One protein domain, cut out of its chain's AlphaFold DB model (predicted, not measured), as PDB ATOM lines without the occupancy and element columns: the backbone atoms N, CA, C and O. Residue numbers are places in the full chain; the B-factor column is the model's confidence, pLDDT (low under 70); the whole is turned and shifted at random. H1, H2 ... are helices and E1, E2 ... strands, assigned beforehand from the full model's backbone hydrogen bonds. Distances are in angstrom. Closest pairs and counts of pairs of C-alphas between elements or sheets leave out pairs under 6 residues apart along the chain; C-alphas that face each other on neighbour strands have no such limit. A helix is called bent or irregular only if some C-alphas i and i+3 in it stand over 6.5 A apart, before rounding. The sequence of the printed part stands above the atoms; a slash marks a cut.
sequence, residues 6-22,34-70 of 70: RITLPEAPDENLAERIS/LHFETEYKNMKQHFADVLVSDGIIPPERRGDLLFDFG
ATOM      1  N   ARG A   6     161.845 141.547 141.185       72.50
ATOM      2  CA  ARG A   6     161.923 141.573 142.642       72.50
ATOM      3  C   ARG A   6     163.223 142.248 143.050       72.50
ATOM      4  O   ARG A   6     164.288 141.897 142.548       72.50
ATOM      5  N   ILE A   7     163.125 143.222 143.950       74.25
ATOM      6  CA  ILE A   7     164.284 143.949 144.478       74.25
ATOM      7  C   ILE A   7     164.351 143.694 145.978       74.25
ATOM      8  O   ILE A   7     163.366 143.938 146.675       74.25
ATOM      9  N   THR A   8     165.493 143.217 146.469       77.75
ATOM     10  CA  THR A   8     165.716 142.933 147.894       77.75
ATOM     11  C   THR A   8     167.063 143.472 148.367       77.75
ATOM     12  O   THR A   8     167.968 143.743 147.573       77.75
ATOM     13  N   LEU A   9     167.195 143.630 149.684       80.19
ATOM     14  CA  LEU A   9     168.473 143.893 150.339       80.19
ATOM     15  C   LEU A   9     168.996 142.597 150.982       80.19
ATOM     16  O   LEU A   9     168.215 141.896 151.623       80.19
ATOM     17  N   PRO A  10     170.304 142.289 150.898       73.88
ATOM     18  CA  PRO A  10     170.884 141.060 151.447       73.88
ATOM     19  C   PRO A  10     170.629 140.871 152.946       73.88
ATOM     20  O   PRO A  10     170.448 139.752 153.414       73.88
ATOM     21  N   GLU A  11     170.603 141.969 153.700       73.62
ATOM     22  CA  GLU A  11     170.377 141.959 155.152       73.62
ATOM     23  C   GLU A  11     168.888 142.022 155.528       73.62
ATOM     24  O   GLU A  11     168.538 141.810 156.686       73.62
ATOM     25  N   ALA A  12     168.013 142.308 154.558       67.94
ATOM     26  CA  ALA A  12     166.560 142.339 154.709       67.94
ATOM     27  C   ALA A  12     165.895 141.568 153.546       67.94
ATOM     28  O   ALA A  12     165.180 142.156 152.733       67.94
ATOM     29  N   PRO A  13     166.155 140.250 153.428       62.16
ATOM     30  CA  PRO A  13     165.759 139.447 152.267       62.16
ATOM     31  C   PRO A  13     164.236 139.335 152.078       62.16
ATOM     32  O   PRO A  13     163.774 139.063 150.969       62.16
ATOM     33  N   ASP A  14     163.458 139.580 153.134       66.06
ATOM     34  CA  ASP A  14     161.993 139.554 153.097       66.06
ATOM     35  C   ASP A  14     161.366 140.888 152.652       66.06
ATOM     36  O   ASP A  14     160.172 140.935 152.350       66.06
ATOM     37  N   GLU A  15     162.141 141.974 152.548       68.44
ATOM     38  CA  GLU A  15     161.638 143.248 152.033       68.44
ATOM     39  C   GLU A  15     161.654 143.249 150.500       68.44
ATOM     40  O   GLU A  15     162.676 143.521 149.869       68.44
ATOM     41  N   ASN A  16     160.500 142.977 149.879       70.31
ATOM     42  CA  ASN A  16     160.310 143.257 148.457       70.31
ATOM     43  C   ASN A  16     160.200 144.775 148.245       70.31
ATOM     44  O   ASN A  16     159.119 145.365 148.319       70.31
ATOM     45  N   LEU A  17     161.333 145.422 147.984       72.19
ATOM     46  CA  LEU A  17     161.395 146.862 147.763       72.19
ATOM     47  C   LEU A  17     160.661 147.268 146.483       72.19
ATOM     48  O   LEU A  17     160.074 148.342 146.450       72.19
ATOM     49  N   ALA A  18     160.609 146.408 145.464       64.44
ATOM     50  CA  ALA A  18     159.896 146.708 144.220       64.44
ATOM     51  C   ALA A  18     158.388 146.925 144.446       64.44
ATOM     52  O   ALA A  18     157.792 147.807 143.831       64.44
ATOM     53  N   GLU A  19     157.780 146.184 145.377       65.75
ATOM     54  CA  GLU A  19     156.380 146.386 145.777       65.75
ATOM     55  C   GLU A  19     156.168 147.699 146.539       65.75
ATOM     56  O   GLU A  19     155.120 148.328 146.406       65.75
ATOM     57  N   ARG A  20     157.161 148.167 147.300       63.97
ATOM     58  CA  ARG A  20     157.085 149.468 147.989       63.97
ATOM     59  C   ARG A  20     157.144 150.647 147.013       63.97
ATOM     60  O   ARG A  20     156.566 151.689 147.297       63.97
ATOM     61  N   ILE A  21     157.779 150.465 145.854       60.12
ATOM     62  CA  ILE A  21     157.878 151.457 144.767       60.12
ATOM     63  C   ILE A  21     156.661 151.350 143.811       60.12
ATOM     64  O   ILE A  21     156.668 151.923 142.722       60.12
ATOM     65  N   SER A  22     155.591 150.629 144.188       52.97
ATOM     66  CA  SER A  22     154.382 150.355 143.379       52.97
ATOM     67  C   SER A  22     153.488 151.584 143.105       52.97
ATOM     68  O   SER A  22     152.272 151.561 143.268       52.97
ATOM     69  N   LEU A  34     169.032 141.471 122.404       53.44
ATOM     70  CA  LEU A  34     170.384 141.969 122.157       53.44
ATOM     71  C   LEU A  34     170.776 143.164 123.047       53.44
ATOM     72  O   LEU A  34     171.961 143.353 123.317       53.44
ATOM     73  N   HIS A  35     169.811 143.967 123.507       59.66
ATOM     74  CA  HIS A  35     170.059 145.148 124.347       59.66
ATOM     75  C   HIS A  35     169.653 144.957 125.812       59.66
ATOM     76  O   HIS A  35     169.855 145.868 126.623       59.66
ATOM     77  N   PHE A  36     169.170 143.764 126.175       64.88
ATOM     78  CA  PHE A  36     168.686 143.455 127.519       64.88
ATOM     79  C   PHE A  36     169.725 143.769 128.601       64.88
ATOM     80  O   PHE A  36     169.383 144.373 129.609       64.88
ATOM     81  N   GLU A  37     171.006 143.451 128.390       67.69
ATOM     82  CA  GLU A  37     172.055 143.731 129.384       67.69
ATOM     83  C   GLU A  37     172.278 145.232 129.628       67.69
ATOM     84  O   GLU A  37     172.487 145.661 130.768       67.69
ATOM     85  N   THR A  38     172.226 146.044 128.569       70.69
ATOM     86  CA  THR A  38     172.439 147.494 128.675       70.69
ATOM     87  C   THR A  38     171.233 148.163 129.322       70.69
ATOM     88  O   THR A  38     171.388 148.957 130.253       70.69
ATOM     89  N   GLU A  39     170.027 147.806 128.884       70.62
ATOM     90  CA  GLU A  39     168.793 148.293 129.498       70.62
ATOM     91  C   GLU A  39     168.674 147.848 130.954       70.62
ATOM     92  O   GLU A  39     168.331 148.654 131.818       70.62
ATOM     93  N   TYR A  40     169.061 146.610 131.263       72.69
ATOM     94  CA  TYR A  40     169.098 146.085 132.621       72.69
ATOM     95  C   TYR A  40     170.031 146.883 133.525       72.69
ATOM     96  O   TYR A  40     169.658 147.240 134.645       72.69
ATOM     97  N   LYS A  41     171.239 147.199 133.052       76.19
ATOM     98  CA  LYS A  41     172.193 148.004 133.819       76.19
ATOM     99  C   LYS A  41     171.641 149.399 134.102       76.19
ATOM    100  O   LYS A  41     171.741 149.868 135.237       76.19
ATOM    101  N   ASN A  42     171.032 150.033 133.103       76.38
ATOM    102  CA  ASN A  42     170.422 151.353 133.252       76.38
ATOM    103  C   ASN A  42     169.242 151.314 134.229       76.38
ATOM    104  O   ASN A  42     169.143 152.157 135.117       76.38
ATOM    105  N   MET A  43     168.396 150.292 134.120       74.62
ATOM    106  CA  MET A  43     167.255 150.080 135.002       74.62
ATOM    107  C   MET A  43     167.702 149.854 136.451       74.62
ATOM    108  O   MET A  43     167.189 150.509 137.354       74.62
ATOM    109  N   LYS A  44     168.717 149.011 136.686       77.75
ATOM    110  CA  LYS A  44     169.322 148.817 138.015       77.75
ATOM    111  C   LYS A  44     169.815 150.123 138.624       77.75
ATOM    112  O   LYS A  44     169.531 150.403 139.785       77.75
ATOM    113  N   GLN A  45     170.561 150.913 137.851       81.44
ATOM    114  CA  GLN A  45     171.097 152.187 138.326       81.44
ATOM    115  C   GLN A  45     169.984 153.173 138.669       81.44
ATOM    116  O   GLN A  45     170.047 153.777 139.738       81.44
ATOM    117  N   HIS A  46     168.969 153.269 137.810       79.62
ATOM    118  CA  HIS A  46     167.815 154.135 138.012       79.62
ATOM    119  C   HIS A  46     167.013 153.743 139.259       79.62
ATOM    120  O   HIS A  46     166.727 154.600 140.089       79.62
ATOM    121  N   PHE A  47     166.720 152.453 139.455       76.62
ATOM    122  CA  PHE A  47     166.029 151.983 140.659       76.62
ATOM    123  C   PHE A  47     166.815 152.270 141.932       76.62
ATOM    124  O   PHE A  47     166.240 152.700 142.929       76.62
ATOM    125  N   ALA A  48     168.128 152.061 141.895       80.56
ATOM    126  CA  ALA A  48     168.978 152.355 143.033       80.56
ATOM    127  C   ALA A  48     168.975 153.858 143.369       80.56
ATOM    128  O   ALA A  48     168.931 154.213 144.543       80.56
ATOM    129  N   ASP A  49     168.961 154.737 142.360       83.62
ATOM    130  CA  ASP A  49     168.841 156.189 142.554       83.62
ATOM    131  C   ASP A  49     167.494 156.588 143.165       83.62
ATOM    132  O   ASP A  49     167.466 157.377 144.109       83.62
ATOM    133  N   VAL A  50     166.389 156.024 142.670       81.81
ATOM    134  CA  VAL A  50     165.041 156.296 143.197       81.81
ATOM    135  C   VAL A  50     164.935 155.864 144.660       81.81
ATOM    136  O   VAL A  50     164.522 156.652 145.502       81.81
ATOM    137  N   LEU A  51     165.390 154.652 144.992       79.50
ATOM    138  CA  LEU A  51     165.354 154.125 146.360       79.50
ATOM    139  C   LEU A  51     166.161 154.969 147.353       79.50
ATOM    140  O   LEU A  51     165.761 155.117 148.509       79.50
ATOM    141  N   VAL A  52     167.293 155.515 146.907       84.62
ATOM    142  CA  VAL A  52     168.116 156.426 147.711       84.62
ATOM    143  C   VAL A  52     167.444 157.792 147.847       84.62
ATOM    144  O   VAL A  52     167.403 158.342 148.945       84.62
ATOM    145  N   SER A  53     166.898 158.335 146.755       83.69
ATOM    146  CA  SER A  53     166.201 159.628 146.741       83.69
ATOM    147  C   SER A  53     164.959 159.627 147.635       83.69
ATOM    148  O   SER A  53     164.723 160.590 148.362       83.69
ATOM    149  N   ASP A  54     164.202 158.532 147.630       82.06
ATOM    150  CA  ASP A  54     163.008 158.352 148.461       82.06
ATOM    151  C   ASP A  54     163.351 158.010 149.923       82.06
ATOM    152  O   ASP A  54     162.461 157.853 150.758       82.06
ATOM    153  N   GLY A  55     164.641 157.878 150.254       79.75
ATOM    154  CA  GLY A  55     165.111 157.551 151.600       79.75
ATOM    155  C   GLY A  55     164.745 156.137 152.055       79.75
ATOM    156  O   GLY A  55     164.790 155.848 153.250       79.75
ATOM    157  N   ILE A  56     164.377 155.252 151.125       81.06
ATOM    158  CA  ILE A  56     164.058 153.848 151.412       81.06
ATOM    159  C   ILE A  56     165.331 153.100 151.806       81.06
ATOM    160  O   ILE A  56     165.302 152.268 152.713       81.06
ATOM    161  N   ILE A  57     166.449 153.421 151.149       81.88
ATOM    162  CA  ILE A  57     167.775 152.892 151.474       81.88
ATOM    163  C   ILE A  57     168.791 154.039 151.593       81.88
ATOM    164  O   ILE A  57     168.670 155.044 150.891       81.88
ATOM    165  N   PRO A  58     169.828 153.909 152.434       84.62
ATOM    166  CA  PRO A  58     170.920 154.875 152.466       84.62
ATOM    167  C   PRO A  58     171.801 154.772 151.200       84.62
ATOM    168  O   PRO A  58     171.955 153.680 150.646       84.62
ATOM    169  N   PRO A  59     172.445 155.874 150.764       85.88
ATOM    170  CA  PRO A  59     173.256 155.923 149.538       85.88
ATOM    171  C   PRO A  59     174.417 154.923 149.527       85.88
ATOM    172  O   PRO A  59     174.799 154.429 148.470       85.88
ATOM    173  N   GLU A  60     174.950 154.588 150.699       88.00
ATOM    174  CA  GLU A  60     176.049 153.627 150.852       88.00
ATOM    175  C   GLU A  60     175.637 152.204 150.460       88.00
ATOM    176  O   GLU A  60     176.456 151.425 149.985       88.00
ATOM    177  N   ARG A  61     174.340 151.896 150.571       82.19
ATOM    178  CA  ARG A  61     173.757 150.589 150.249       82.19
ATOM    179  C   ARG A  61     173.205 150.499 148.834       82.19
ATOM    180  O   ARG A  61     172.603 149.497 148.459       82.19
ATOM    181  N   ARG A  62     173.432 151.527 148.012       82.06
ATOM    182  CA  ARG A  62     173.028 151.560 146.600       82.06
ATOM    183  C   ARG A  62     173.527 150.332 145.825       82.06
ATOM    184  O   ARG A  62     172.833 149.848 144.935       82.06
ATOM    185  N   GLY A  63     174.731 149.854 146.141       82.00
ATOM    186  CA  GLY A  63     175.361 148.703 145.485       82.00
ATOM    187  C   GLY A  63     174.882 147.337 145.982       82.00
ATOM    188  O   GLY A  63     175.135 146.342 145.309       82.00
ATOM    189  N   ASP A  64     174.175 147.291 147.112       82.62
ATOM    190  CA  ASP A  64     173.784 146.037 147.765       82.62
ATOM    191  C   ASP A  64     172.502 145.443 147.178       82.62
ATOM    192  O   ASP A  64     172.144 144.313 147.492       82.62
ATOM    193  N   LEU A  65     171.786 146.204 146.349       80.19
ATOM    194  CA  LEU A  65     170.495 145.799 145.809       80.19
ATOM    195  C   LEU A  65     170.619 144.546 144.940       80.19
ATOM    196  O   LEU A  65     171.319 144.517 143.922       80.19
ATOM    197  N   LEU A  66     169.865 143.523 145.326       80.38
ATOM    198  CA  LEU A  66     169.706 142.296 144.568       80.38
ATOM    199  C   LEU A  66     168.469 142.430 143.684       80.38
ATOM    200  O   LEU A  66     167.413 142.860 144.142       80.38
ATOM    201  N   PHE A  67     168.618 142.069 142.411       76.12
ATOM    202  CA  PHE A  67     167.545 142.103 141.421       76.12
ATOM    203  C   PHE A  67     167.327 140.681 140.925       76.12
ATOM    204  O   PHE A  67     168.258 140.078 140.386       76.12
ATOM    205  N   ASP A  68     166.117 140.172 141.121       68.69
ATOM    206  CA  ASP A  68     165.692 138.840 140.706       68.69
ATOM    207  C   ASP A  68     164.532 138.942 139.705       68.69
ATOM    208  O   ASP A  68     163.700 139.853 139.796       68.69
ATOM    209  N   PHE A  69     164.500 138.029 138.737       63.78
ATOM    210  CA  PHE A  69     163.515 137.993 137.659       63.78
ATOM    211  C   PHE A  69     162.686 136.717 137.764       63.78
ATOM    212  O   PHE A  69     163.229 135.615 137.686       63.78
ATOM    213  N   GLY A  70     161.374 136.892 137.931       54.69
ATOM    214  CA  GLY A  70     160.386 135.810 137.975       54.69
ATOM    215  C   GLY A  70     159.516 135.755 136.731       54.69
ATOM    216  O   GLY A  70     159.238 136.836 136.156       54.69
TER     217      GLY A  70
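AT A GLANCE: This is residues 6 to 22 and 34 to 70 of the 70 residues of an uncharacterized protein of Hyphomonas sp (UniProt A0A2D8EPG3). A long helix, H2, folds back at one end into short H3, which leads into a small antiparallel two-stranded sheet, E1 and E2, with tiny H1 on E1; residues 34 to 39 of H2 stick out. The 54 printed residues run E1, H1, H2, H3, E2, mostly helix and compact, radius of gyration of the C-alphas 11.1 A, spans 32 by 23 by 20 A.

HOW THE PARTS SIT: Start at E1, residues 6 to 8, antiparallel neighbour of E2, residues 66 to 69; N 6 and O 68, 2.9 A apart, are within hydrogen-bond range. Next find H1, residues 17 to 20; its closest C-alpha pair with E1 is Ile 7 and Ala 18, 5.2 A. H2, residues 34 to 53, touches H3, residues 59 to 64, with residues 48 to 52 alone, closest C-alphas Ala 48 and Arg 62, 5.5 A. This helical hairpin runs opposite ways at 36 degrees, only just a steep tilt. O i to N i+4 pairs are within range in 15 of 16 for H2 and 0 of 2 for H3, which has 2 of 3 O i to N i+3 pairs; H1 is too short.

IN THESE COORDINATES: From C-alpha 6 at (161.923, 141.573, 142.642) E1 runs 6.6 A; H1 spans 5.0 A, H2 30.6 A, H3 10.1 A, and E2 10.2 A to C-alpha 69 at (163.515, 137.993, 137.659). H2 and H3 are irregular: C-alphas 34 and 37 are 7.6 A apart, 60 and 63 7.3 A.

THE WHOLE: Residues 23 to 33 are not printed; C-alphas 22 and 34 are 27.9 A apart across the cut. Confidence is under 70 at residues 12 to 15, 18 to 22, 34 to 37 and 68 to 70.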